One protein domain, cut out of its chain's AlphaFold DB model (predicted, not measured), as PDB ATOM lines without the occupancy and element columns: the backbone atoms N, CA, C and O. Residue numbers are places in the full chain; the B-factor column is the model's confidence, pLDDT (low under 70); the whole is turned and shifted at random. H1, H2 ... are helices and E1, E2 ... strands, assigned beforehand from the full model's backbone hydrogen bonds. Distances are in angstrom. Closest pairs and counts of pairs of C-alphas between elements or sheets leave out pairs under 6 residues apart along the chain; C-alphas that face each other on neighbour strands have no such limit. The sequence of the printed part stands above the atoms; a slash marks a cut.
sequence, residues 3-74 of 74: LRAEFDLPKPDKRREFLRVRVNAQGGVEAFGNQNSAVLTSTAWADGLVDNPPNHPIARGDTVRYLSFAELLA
ATOM      1  N   LEU A   3     -17.199 -46.402  40.803       98.31
ATOM      2  CA  LEU A   3     -17.610 -45.676  39.587       98.31
ATOM      3  C   LEU A   3     -17.531 -44.160  39.804       98.31
ATOM      4  O   LEU A   3     -17.525 -43.703  40.942       98.31
ATOM      5  N   ARG A   4     -17.475 -43.377  38.721       98.62
ATOM      6  CA  ARG A   4     -17.430 -41.905  38.784       98.62
ATOM      7  C   ARG A   4     -18.833 -41.316  38.942       98.62
ATOM      8  O   ARG A   4     -19.729 -41.679  38.182       98.62
ATOM      9  N   ALA A   5     -19.021 -40.396  39.881       98.62
ATOM     10  CA  ALA A   5     -20.265 -39.654  40.051       98.62
ATOM     11  C   ALA A   5     -20.414 -38.555  38.990       98.62
ATOM     12  O   ALA A   5     -19.530 -37.719  38.824       98.62
ATOM     13  N   GLU A   6     -21.558 -38.514  38.309       98.50
ATOM     14  CA  GLU A   6     -21.927 -37.450  37.357       98.50
ATOM     15  C   GLU A   6     -22.944 -36.455  37.950       98.50
ATOM     16  O   GLU A   6     -23.559 -35.641  37.251       98.50
ATOM     17  N   PHE A   7     -23.107 -36.492  39.271       98.44
ATOM     18  CA  PHE A   7     -24.033 -35.673  40.045       98.44
ATOM     19  C   PHE A   7     -23.347 -35.078  41.276       98.44
ATOM     20  O   PHE A   7     -22.281 -35.533  41.684       98.44
ATOM     21  N   ASP A   8     -24.006 -34.094  41.883       98.31
ATOM     22  CA  ASP A   8     -23.595 -33.496  43.148       98.31
ATOM     23  C   ASP A   8     -24.594 -33.871  44.254       98.31
ATOM     24  O   ASP A   8     -25.810 -33.845  44.051       98.31
ATOM     25  N   LEU A   9     -24.081 -34.168  45.444       97.25
ATOM     26  CA  LEU A   9     -24.810 -34.305  46.702       97.25
ATOM     27  C   LEU A   9     -24.158 -33.377  47.746       97.25
ATOM     28  O   LEU A   9     -23.430 -33.835  48.629       97.25
ATOM     29  N   PRO A  10     -24.381 -32.053  47.658       96.31
ATOM     30  CA  PRO A  10     -23.664 -31.075  48.482       96.31
ATOM     31  C   PRO A  10     -24.120 -31.056  49.948       96.31
ATOM     32  O   PRO A  10     -23.448 -30.473  50.798       96.31
ATOM     33  N   LYS A  11     -25.283 -31.644  50.253       95.62
ATOM     34  CA  LYS A  11     -25.873 -31.684  51.595       95.62
ATOM     35  C   LYS A  11     -25.897 -33.130  52.080       95.62
ATOM     36  O   LYS A  11     -26.833 -33.844  51.727       95.62
ATOM     37  N   PRO A  12     -24.899 -33.562  52.856       91.56
ATOM     38  CA  PRO A  12     -24.857 -34.939  53.306       91.56
ATOM     39  C   PRO A  12     -25.882 -35.208  54.417       91.56
ATOM     40  O   PRO A  12     -26.157 -34.334  55.246       91.56
ATOM     41  N   ASP A  13     -26.430 -36.423  54.456       96.06
ATOM     42  CA  ASP A  13     -27.293 -36.889  55.546       96.06
ATOM     43  C   ASP A  13     -26.448 -37.479  56.692       96.06
ATOM     44  O   ASP A  13     -25.343 -37.986  56.498       96.06
ATOM     45  N   LYS A  14     -26.968 -37.443  57.923       97.38
ATOM     46  CA  LYS A  14     -26.328 -38.088  59.085       97.38
ATOM     47  C   LYS A  14     -26.418 -39.614  59.029       97.38
ATOM     48  O   LYS A  14     -25.782 -40.300  59.825       97.38
ATOM     49  N   ARG A  15     -27.265 -40.147  58.154       97.25
ATOM     50  CA  ARG A  15     -27.453 -41.570  57.895       97.25
ATOM     51  C   ARG A  15     -26.592 -41.989  56.714       97.25
ATOM     52  O   ARG A  15     -26.215 -41.181  55.878       97.25
ATOM     53  N   ARG A  16     -26.323 -43.290  56.636       98.00
ATOM     54  CA  ARG A  16     -25.833 -43.905  55.403       98.00
ATOM     55  C   ARG A  16     -26.952 -43.837  54.367       98.00
ATOM     56  O   ARG A  16     -28.079 -44.233  54.668       98.00
ATOM     57  N   GLU A  17     -26.642 -43.354  53.175       97.81
ATOM     58  CA  GLU A  17     -27.610 -43.203  52.093       97.81
ATOM     59  C   GLU A  17     -27.360 -44.246  51.006       97.81
ATOM     60  O   GLU A  17     -26.220 -44.517  50.637       97.81
ATOM     61  N   PHE A  18     -28.443 -44.809  50.471       97.75
ATOM     62  CA  PHE A  18     -28.412 -45.674  49.296       97.75
ATOM     63  C   PHE A  18     -29.095 -44.942  48.143       97.75
ATOM     64  O   PHE A  18     -30.321 -44.980  47.985       97.75
ATOM     65  N   LEU A  19     -28.303 -44.194  47.380       98.19
ATOM     66  CA  LEU A  19     -28.822 -43.345  46.314       98.19
ATOM     67  C   LEU A  19     -29.144 -44.204  45.099       98.19
ATOM     68  O   LEU A  19     -28.288 -44.945  44.631       98.19
ATOM     69  N   ARG A  20     -30.358 -44.084  44.562       98.62
ATOM     70  CA  ARG A  20     -30.738 -44.750  43.312       98.62
ATOM     71  C   ARG A  20     -30.050 -44.050  42.156       98.62
ATOM     72  O   ARG A  20     -30.240 -42.841  41.974       98.62
ATOM     73  N   VAL A  21     -29.267 -44.817  41.408       98.62
ATOM     74  CA  VAL A  21     -28.454 -44.320  40.303       98.62
ATOM     75  C   VAL A  21     -28.605 -45.192  39.064       98.62
ATOM     76  O   VAL A  21     -28.923 -46.379  39.149       98.62
ATOM     77  N   ARG A  22     -28.329 -44.602  37.908       98.56
ATOM     78  CA  ARG A  22     -28.248 -45.290  36.622       98.56
ATOM     79  C   ARG A  22     -26.836 -45.155  36.066       98.56
ATOM     80  O   ARG A  22     -26.217 -44.106  36.246       98.56
ATOM     81  N   VAL A  23     -26.323 -46.191  35.410       98.38
ATOM     82  CA  VAL A  23     -25.037 -46.120  34.710       98.38
ATOM     83  C   VAL A  23     -25.273 -45.479  33.343       98.38
ATOM     84  O   VAL A  23     -26.131 -45.918  32.576       98.38
ATOM     85  N   ASN A  24     -24.534 -44.418  33.029       97.75
ATOM     86  CA  ASN A  24     -24.649 -43.740  31.740       97.75
ATOM     87  C   ASN A  24     -23.730 -44.360  30.676       97.75
ATOM     88  O   ASN A  24     -22.906 -45.235  30.949       97.75
ATOM     89  N   ALA A  25     -23.850 -43.880  29.436       97.31
ATOM     90  CA  ALA A  25     -23.078 -44.398  28.303       97.31
ATOM     91  C   ALA A  25     -21.556 -44.182  28.439       97.31
ATOM     92  O   ALA A  25     -20.779 -44.846  27.760       97.31
ATOM     93  N   GLN A  26     -21.123 -43.266  29.308       96.00
ATOM     94  CA  GLN A  26     -19.719 -42.963  29.585       96.00
ATOM     95  C   GLN A  26     -19.156 -43.797  30.749       96.00
ATOM     96  O   GLN A  26     -17.988 -43.636  31.100       96.00
ATOM     97  N   GLY A  27     -19.965 -44.676  31.349       96.50
ATOM     98  CA  GLY A  27     -19.574 -45.519  32.482       96.50
ATOM     99  C   GLY A  27     -19.579 -44.803  33.837       96.50
ATOM    100  O   GLY A  27     -19.102 -45.367  34.822       96.50
ATOM    101  N   GLY A  28     -20.096 -43.573  33.905       98.38
ATOM    102  CA  GLY A  28     -20.369 -42.865  35.155       98.38
ATOM    103  C   GLY A  28     -21.757 -43.196  35.701       98.38
ATOM    104  O   GLY A  28     -22.561 -43.844  35.029       98.38
ATOM    105  N   VAL A  29     -22.052 -42.741  36.917       98.69
ATOM    106  CA  VAL A  29     -23.375 -42.890  37.535       98.69
ATOM    107  C   VAL A  29     -24.097 -41.557  37.661       98.69
ATOM    108  O   VAL A  29     -23.543 -40.573  38.149       98.69
ATOM    109  N   GLU A  30     -25.365 -41.546  37.267       98.56
ATOM    110  CA  GLU A  30     -26.282 -40.417  37.400       98.56
ATOM    111  C   GLU A  30     -27.268 -40.700  38.531       98.56
ATOM    112  O   GLU A  30     -27.838 -41.790  38.601       98.56
ATOM    113  N   ALA A  31     -27.495 -39.734  39.422       98.00
ATOM    114  CA  ALA A  31     -28.498 -39.871  40.471       98.00
ATOM    115  C   ALA A  31     -29.889 -39.513  39.956       98.00
ATOM    116  O   ALA A  31     -30.078 -38.515  39.260       98.00
ATOM    117  N   PHE A  32     -30.888 -40.290  40.369       97.69
ATOM    118  CA  PHE A  32     -32.273 -39.901  40.145       97.69
ATOM    119  C   PHE A  32     -32.572 -38.604  40.912       97.69
ATOM    120  O   PHE A  32     -32.275 -38.510  42.105       97.69
ATOM    121  N   GLY A  33     -33.174 -37.610  40.254       94.56
ATOM    122  CA  GLY A  33     -33.311 -36.262  40.820       94.56
ATOM    123  C   GLY A  33     -34.085 -36.189  42.146       94.56
ATOM    124  O   GLY A  33     -33.811 -35.313  42.962       94.56
ATOM    125  N   ASN A  34     -35.020 -37.115  42.399       95.62
ATOM    126  CA  ASN A  34     -35.773 -37.191  43.657       95.62
ATOM    127  C   ASN A  34     -35.524 -38.512  44.404       95.62
ATOM    128  O   ASN A  34     -36.108 -39.543  44.086       95.62
ATOM    129  N   GLN A  35     -34.706 -38.458  45.454       96.25
ATOM    130  CA  GLN A  35     -34.311 -39.620  46.260       96.25
ATOM    131  C   GLN A  35     -35.298 -39.962  47.398       96.25
ATOM    132  O   GLN A  35     -34.990 -40.799  48.250       96.25
ATOM    133  N   ASN A  36     -36.491 -39.365  47.452       95.62
ATOM    134  CA  ASN A  36     -37.489 -39.729  48.459       95.62
ATOM    135  C   ASN A  36     -37.932 -41.198  48.281       95.62
ATOM    136  O   ASN A  36     -38.188 -41.652  47.166       95.62
ATOM    137  N   SER A  37     -38.010 -41.957  49.375       94.88
ATOM    138  CA  SER A  37     -38.376 -43.381  49.359       94.88
ATOM    139  C   SER A  37     -39.806 -43.648  48.880       94.88
ATOM    140  O   SER A  37     -40.078 -44.738  48.389       94.88
ATOM    141  N   ALA A  38     -40.708 -42.665  48.965       97.06
ATOM    142  CA  ALA A  38     -42.070 -42.782  48.442       97.06
ATOM    143  C   ALA A  38     -42.135 -42.764  46.899       97.06
ATOM    144  O   ALA A  38     -43.162 -43.109  46.318       97.06
ATOM    145  N   VAL A  39     -41.055 -42.370  46.214       96.50
ATOM    146  CA  VAL A  39     -41.005 -42.264  44.749       96.50
ATOM    147  C   VAL A  39     -40.539 -43.591  44.157       96.50
ATOM    148  O   VAL A  39     -39.383 -43.748  43.772       96.50
ATOM    149  N   LEU A  40     -41.441 -44.570  44.077       96.00
ATOM    150  CA  LEU A  40     -41.105 -45.915  43.587       96.00
ATOM    151  C   LEU A  40     -40.646 -45.942  42.121       96.00
ATOM    152  O   LEU A  40     -39.900 -46.829  41.734       96.00
ATOM    153  N   THR A  41     -40.995 -44.945  41.304       96.94
ATOM    154  CA  THR A  41     -40.473 -44.840  39.928       96.94
ATOM    155  C   THR A  41     -38.945 -44.725  39.876       96.94
ATOM    156  O   THR A  41     -38.342 -45.116  38.881       96.94
ATOM    157  N   SER A  42     -38.306 -44.258  40.956       96.88
ATOM    158  CA  SER A  42     -36.844 -44.200  41.067       96.88
ATOM    159  C   SER A  42     -36.181 -45.580  41.094       96.88
ATOM    160  O   SER A  42     -35.039 -45.699  40.659       96.88
ATOM    161  N   THR A  43     -36.868 -46.624  41.574       95.38
ATOM    162  CA  THR A  43     -36.303 -47.981  41.629       95.38
ATOM    163  C   THR A  43     -36.355 -48.662  40.269       95.38
ATOM    164  O   THR A  43     -35.397 -49.324  39.898       95.38
ATOM    165  N   ALA A  44     -37.426 -48.448  39.499       95.81
ATOM    166  CA  ALA A  44     -37.546 -48.953  38.131       95.81
ATOM    167  C   ALA A  44     -36.613 -48.230  37.143       95.81
ATOM    168  O   ALA A  44     -36.260 -48.786  36.109       95.81
ATOM    169  N   TRP A  45     -36.241 -46.982  37.439       97.94
ATOM    170  CA  TRP A  45     -35.318 -46.197  36.616       97.94
ATOM    171  C   TRP A  45     -33.838 -46.546  36.849       97.94
ATOM    172  O   TRP A  45     -33.022 -46.358  35.949       97.94
ATOM    173  N   ALA A  46     -33.485 -46.993  38.054       98.19
ATOM    174  CA  ALA A  46     -32.102 -47.196  38.472       98.19
ATOM    175  C   ALA A  46     -31.541 -48.562  38.053       98.19
ATOM    176  O   ALA A  46     -32.242 -49.570  38.091       98.19
ATOM    177  N   ASP A  47     -30.242 -48.593  37.754       98.31
ATOM    178  CA  ASP A  47     -29.483 -49.833  37.526       98.31
ATOM    179  C   ASP A  47     -28.866 -50.372  38.831       98.31
ATOM    180  O   ASP A  47     -28.438 -51.529  38.917       98.31
ATOM    181  N   GLY A  48     -28.793 -49.523  39.860       98.25
ATOM    182  CA  GLY A  48     -28.216 -49.870  41.148       98.25
ATOM    183  C   GLY A  48     -28.237 -48.731  42.160       98.25
ATOM    184  O   GLY A  48     -29.003 -47.765  42.060       98.25
ATOM    185  N   LEU A  49     -27.370 -48.864  43.162       98.50
ATOM    186  CA  LEU A  49     -27.256 -47.946  44.288       98.50
ATOM    187  C   LEU A  49     -25.838 -47.394  44.414       98.50
ATOM    188  O   LEU A  49     -24.865 -48.121  44.228       98.50
ATOM    189  N   VAL A  50     -25.712 -46.136  44.820       98.56
ATOM    190  CA  VAL A  50     -24.494 -45.636  45.470       98.56
ATOM    191  C   VAL A  50     -24.652 -45.793  46.978       98.56
ATOM    192  O   VAL A  50     -25.599 -45.261  47.553       98.56
ATOM    193  N   ASP A  51     -23.726 -46.516  47.606       98.44
ATOM    194  CA  ASP A  51     -23.590 -46.637  49.061       98.44
ATOM    195  C   ASP A  51     -22.750 -45.468  49.592       98.44
ATOM    196  O   ASP A  51     -21.518 -45.496  49.525       98.44
ATOM    197  N   ASN A  52     -23.428 -44.426  50.077       98.38
ATOM    198  CA  ASN A  52     -22.808 -43.205  50.575       98.38
ATOM    199  C   ASN A  52     -22.696 -43.228  52.113       98.38
ATOM    200  O   ASN A  52     -23.721 -43.344  52.799       98.38
ATOM    201  N   PRO A  53     -21.488 -43.112  52.695       98.06
ATOM    202  CA  PRO A  53     -21.320 -43.047  54.141       98.06
ATOM    203  C   PRO A  53     -22.027 -41.836  54.783       98.06
ATOM    204  O   PRO A  53     -22.228 -40.813  54.131       98.06
ATOM    205  N   PRO A  54     -22.347 -41.907  56.088       98.25
ATOM    206  CA  PRO A  54     -22.846 -40.763  56.844       98.25
ATOM    207  C   PRO A  54     -21.966 -39.517  56.722       98.25
ATOM    208  O   PRO A  54     -20.743 -39.606  56.813       98.25
ATOM    209  N   ASN A  55     -22.601 -38.348  56.639       97.81
ATOM    210  CA  ASN A  55     -21.969 -37.029  56.578       97.81
ATOM    211  C   ASN A  55     -20.977 -36.864  55.408       97.81
ATOM    212  O   ASN A  55     -20.077 -36.028  55.483       97.81
ATOM    213  N   HIS A  56     -21.131 -37.646  54.335       98.12
ATOM    214  CA  HIS A  56     -20.241 -37.612  53.179       98.12
ATOM    215  C   HIS A  56     -20.896 -36.883  51.994       98.12
ATOM    216  O   HIS A  56     -21.855 -37.405  51.418       98.12
ATOM    217  N   PRO A  57     -20.455 -35.659  51.647       98.00
ATOM    218  CA  PRO A  57     -20.900 -35.015  50.417       98.00
ATOM    219  C   PRO A  57     -20.283 -35.725  49.208       98.00
ATOM    220  O   PRO A  57     -19.197 -36.286  49.310       98.00
ATOM    221  N   ILE A  58     -20.961 -35.660  48.063       98.44
ATOM    222  CA  ILE A  58     -20.440 -36.160  46.783       98.44
ATOM    223  C   ILE A  58     -20.354 -34.974  45.827       98.44
ATOM    224  O   ILE A  58     -21.341 -34.258  45.654       98.44
ATOM    225  N   ALA A  59     -19.203 -34.761  45.206       98.56
ATOM    226  CA  ALA A  59     -19.044 -33.843  44.090       98.56
ATOM    227  C   ALA A  59     -19.007 -34.619  42.768       98.56
ATOM    228  O   ALA A  59     -18.539 -35.760  42.696       98.56
ATOM    229  N   ARG A  60     -19.458 -33.982  41.686       98.50
ATOM    230  CA  ARG A  60     -19.261 -34.537  40.344       98.50
ATOM    231  C   ARG A  60     -17.774 -34.791  40.089       98.50
ATOM    232  O   ARG A  60     -16.941 -33.909  40.277       98.50
ATOM    233  N   GLY A  61     -17.464 -35.983  39.591       98.44
ATOM    234  CA  GLY A  61     -16.106 -36.463  39.357       98.44
ATOM    235  C   GLY A  61     -15.568 -37.368  40.464       98.44
ATOM    236  O   GLY A  61     -14.611 -38.102  40.210       98.44
ATOM    237  N   ASP A  62     -16.196 -37.383  41.643       98.62
ATOM    238  CA  ASP A  62     -15.779 -38.248  42.743       98.62
ATOM    239  C   ASP A  62     -15.961 -39.728  42.399       98.62
ATOM    240  O   ASP A  62     -16.853 -40.126  41.645       98.62
ATOM    241  N   THR A  63     -15.114 -40.571  42.987       98.50
ATOM    242  CA  THR A  63     -15.292 -42.023  42.919       98.50
ATOM    243  C   THR A  63     -16.222 -42.477  44.035       98.50
ATOM    244  O   THR A  63     -15.936 -42.275  45.212       98.50
ATOM    245  N   VAL A  64     -17.310 -43.145  43.669       98.50
ATOM    246  CA  VAL A  64     -18.348 -43.618  44.584       98.50
ATOM    247  C   VAL A  64     -18.450 -45.139  44.581       98.50
ATOM    248  O   VAL A  64     -18.112 -45.816  43.605       98.50
ATOM    249  N   ARG A  65     -18.942 -45.697  45.690       98.44
ATOM    250  CA  ARG A  65     -19.183 -47.135  45.822       98.44
ATOM    251  C   ARG A  65     -20.524 -47.502  45.193       98.44
ATOM    252  O   ARG A  65     -21.570 -47.326  45.808       98.44
ATOM    253  N   TYR A  66     -20.475 -48.067  43.995       98.62
ATOM    254  CA  TYR A  66     -21.641 -48.590  43.294       98.62
ATOM    255  C   TYR A  66     -21.951 -50.041  43.688       98.62
ATOM    256  O   TYR A  66     -21.041 -50.875  43.792       98.62
ATOM    257  N   LEU A  67     -23.236 -50.334  43.871       98.38
ATOM    258  CA  LEU A  67     -23.820 -51.651  44.104       98.38
ATOM    259  C   LEU A  67     -24.833 -51.932  42.983       98.38
ATOM    260  O   LEU A  67     -25.860 -51.259  42.905       98.38
ATOM    261  N   SER A  68     -24.549 -52.900  42.111       97.94
ATOM    262  CA  SER A  68     -25.441 -53.247  40.998       97.94
ATOM    263  C   SER A  68     -26.698 -53.962  41.494       97.94
ATOM    264  O   SER A  68     -26.602 -54.870  42.318       97.94
ATOM    265  N   PHE A  69     -27.874 -53.635  40.947       97.44
ATOM    266  CA  PHE A  69     -29.069 -54.444  41.201       97.44
ATOM    267  C   PHE A  69     -28.953 -55.857  40.638       97.44
ATOM    268  O   PHE A  69     -29.395 -56.794  41.296       97.44
ATOM    269  N   ALA A  70     -28.325 -56.026  39.472       96.12
ATOM    270  CA  ALA A  70     -28.121 -57.344  38.877       96.12
ATOM    271  C   ALA A  70     -27.293 -58.264  39.789       96.12
ATOM    272  O   ALA A  70     -27.572 -59.451  39.862       96.12
ATOM    273  N   GLU A  71     -26.312 -57.716  40.512       95.25
ATOM    274  CA  GLU A  71     -25.508 -58.478  41.478       95.25
ATOM    275  C   GLU A  71     -26.254 -58.723  42.801       95.25
ATOM    276  O   GLU A  71     -26.072 -59.764  43.422       95.25
ATOM    277  N   LEU A  72     -27.074 -57.768  43.254       94.44
ATOM    278  CA  LEU A  72     -27.793 -57.859  44.533       94.44
ATOM    279  C   LEU A  72     -29.029 -58.769  44.491       94.44
ATOM    280  O   LEU A  72     -29.450 -59.249  45.541       94.44
ATOM    281  N   LEU A  73     -29.641 -58.936  43.317       92.44
ATOM    282  CA  LEU A  73     -30.909 -59.653  43.124       92.44
ATOM    283  C   LEU A  73     -30.746 -60.990  42.382       92.44
ATOM    284  O   LEU A  73     -31.753 -61.582  41.991       92.44
ATOM    285  N   ALA A  74     -29.503 -61.414  42.148       81.62
ATOM    286  CA  ALA A  74     -29.176 -62.704  41.547       81.62
ATOM    287  C   ALA A  74     -29.542 -63.891  42.452       81.62
ATOM    288  O   ALA A  74     -29.507 -63.740  43.696       81.62
TER     289      ALA A  74
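AT A GLANCE: This is residues 3 to 74 of the 74 residues of the protein "Molybdopterin molybdenumtransferase MoeA" of Betaproteobacteria bacterium (UniProt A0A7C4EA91). A small, strongly twisted four-stranded sheet, curled like part of a barrel, makes the core, with short helix H1 on it and short helix H2 after E4. The 72 printed residues run E1, E2, H1, E3, E4, H2, mixed in class, under half in named elements; sheet order E2, E1, E3, E4, antiparallel. It is compact, radius of gyration of the C-alphas 11.4 A, spanning 30 by 29 by 21 A.

HOW THE PARTS SIT: Start at residues 3 to 4, paired antiparallel with 63 to 64 of E4, residues 63 to 68. E1, residues 17 to 23, and E2, residues 29 to 31, form a hairpin: N 22 and O 30, 2.9 A. H1, residues 41 to 45, is on the sheet; its O i to N i+4 pair is within hydrogen-bond range. E3, residues 48 to 52, is antiparallel to E1 (N 19 and O 50, 2.9 A) and a hairpin with E4 (N 49 and O 67, 2.8 A). E2, H1 and E3 form a split strand-helix-strand unit, two strands of one sheet that are not neighbours with a helix between them along the chain; E1 is between E2 and E3 in the sheet, and the crossover is right-handed. H2, residues 69 to 72, too short for such a pair, only grazes the sheet.

IN THESE COORDINATES: Find C-alpha 17 at (-27.610, -43.203, 52.093); E1 runs 17.8 A. E4 runs 15.3 A to C-alpha 68 at (-25.441, -53.247, 40.998).

THE WHOLE: The printed part has no cut and no long link; no printed residue is under 70 in pLDDT.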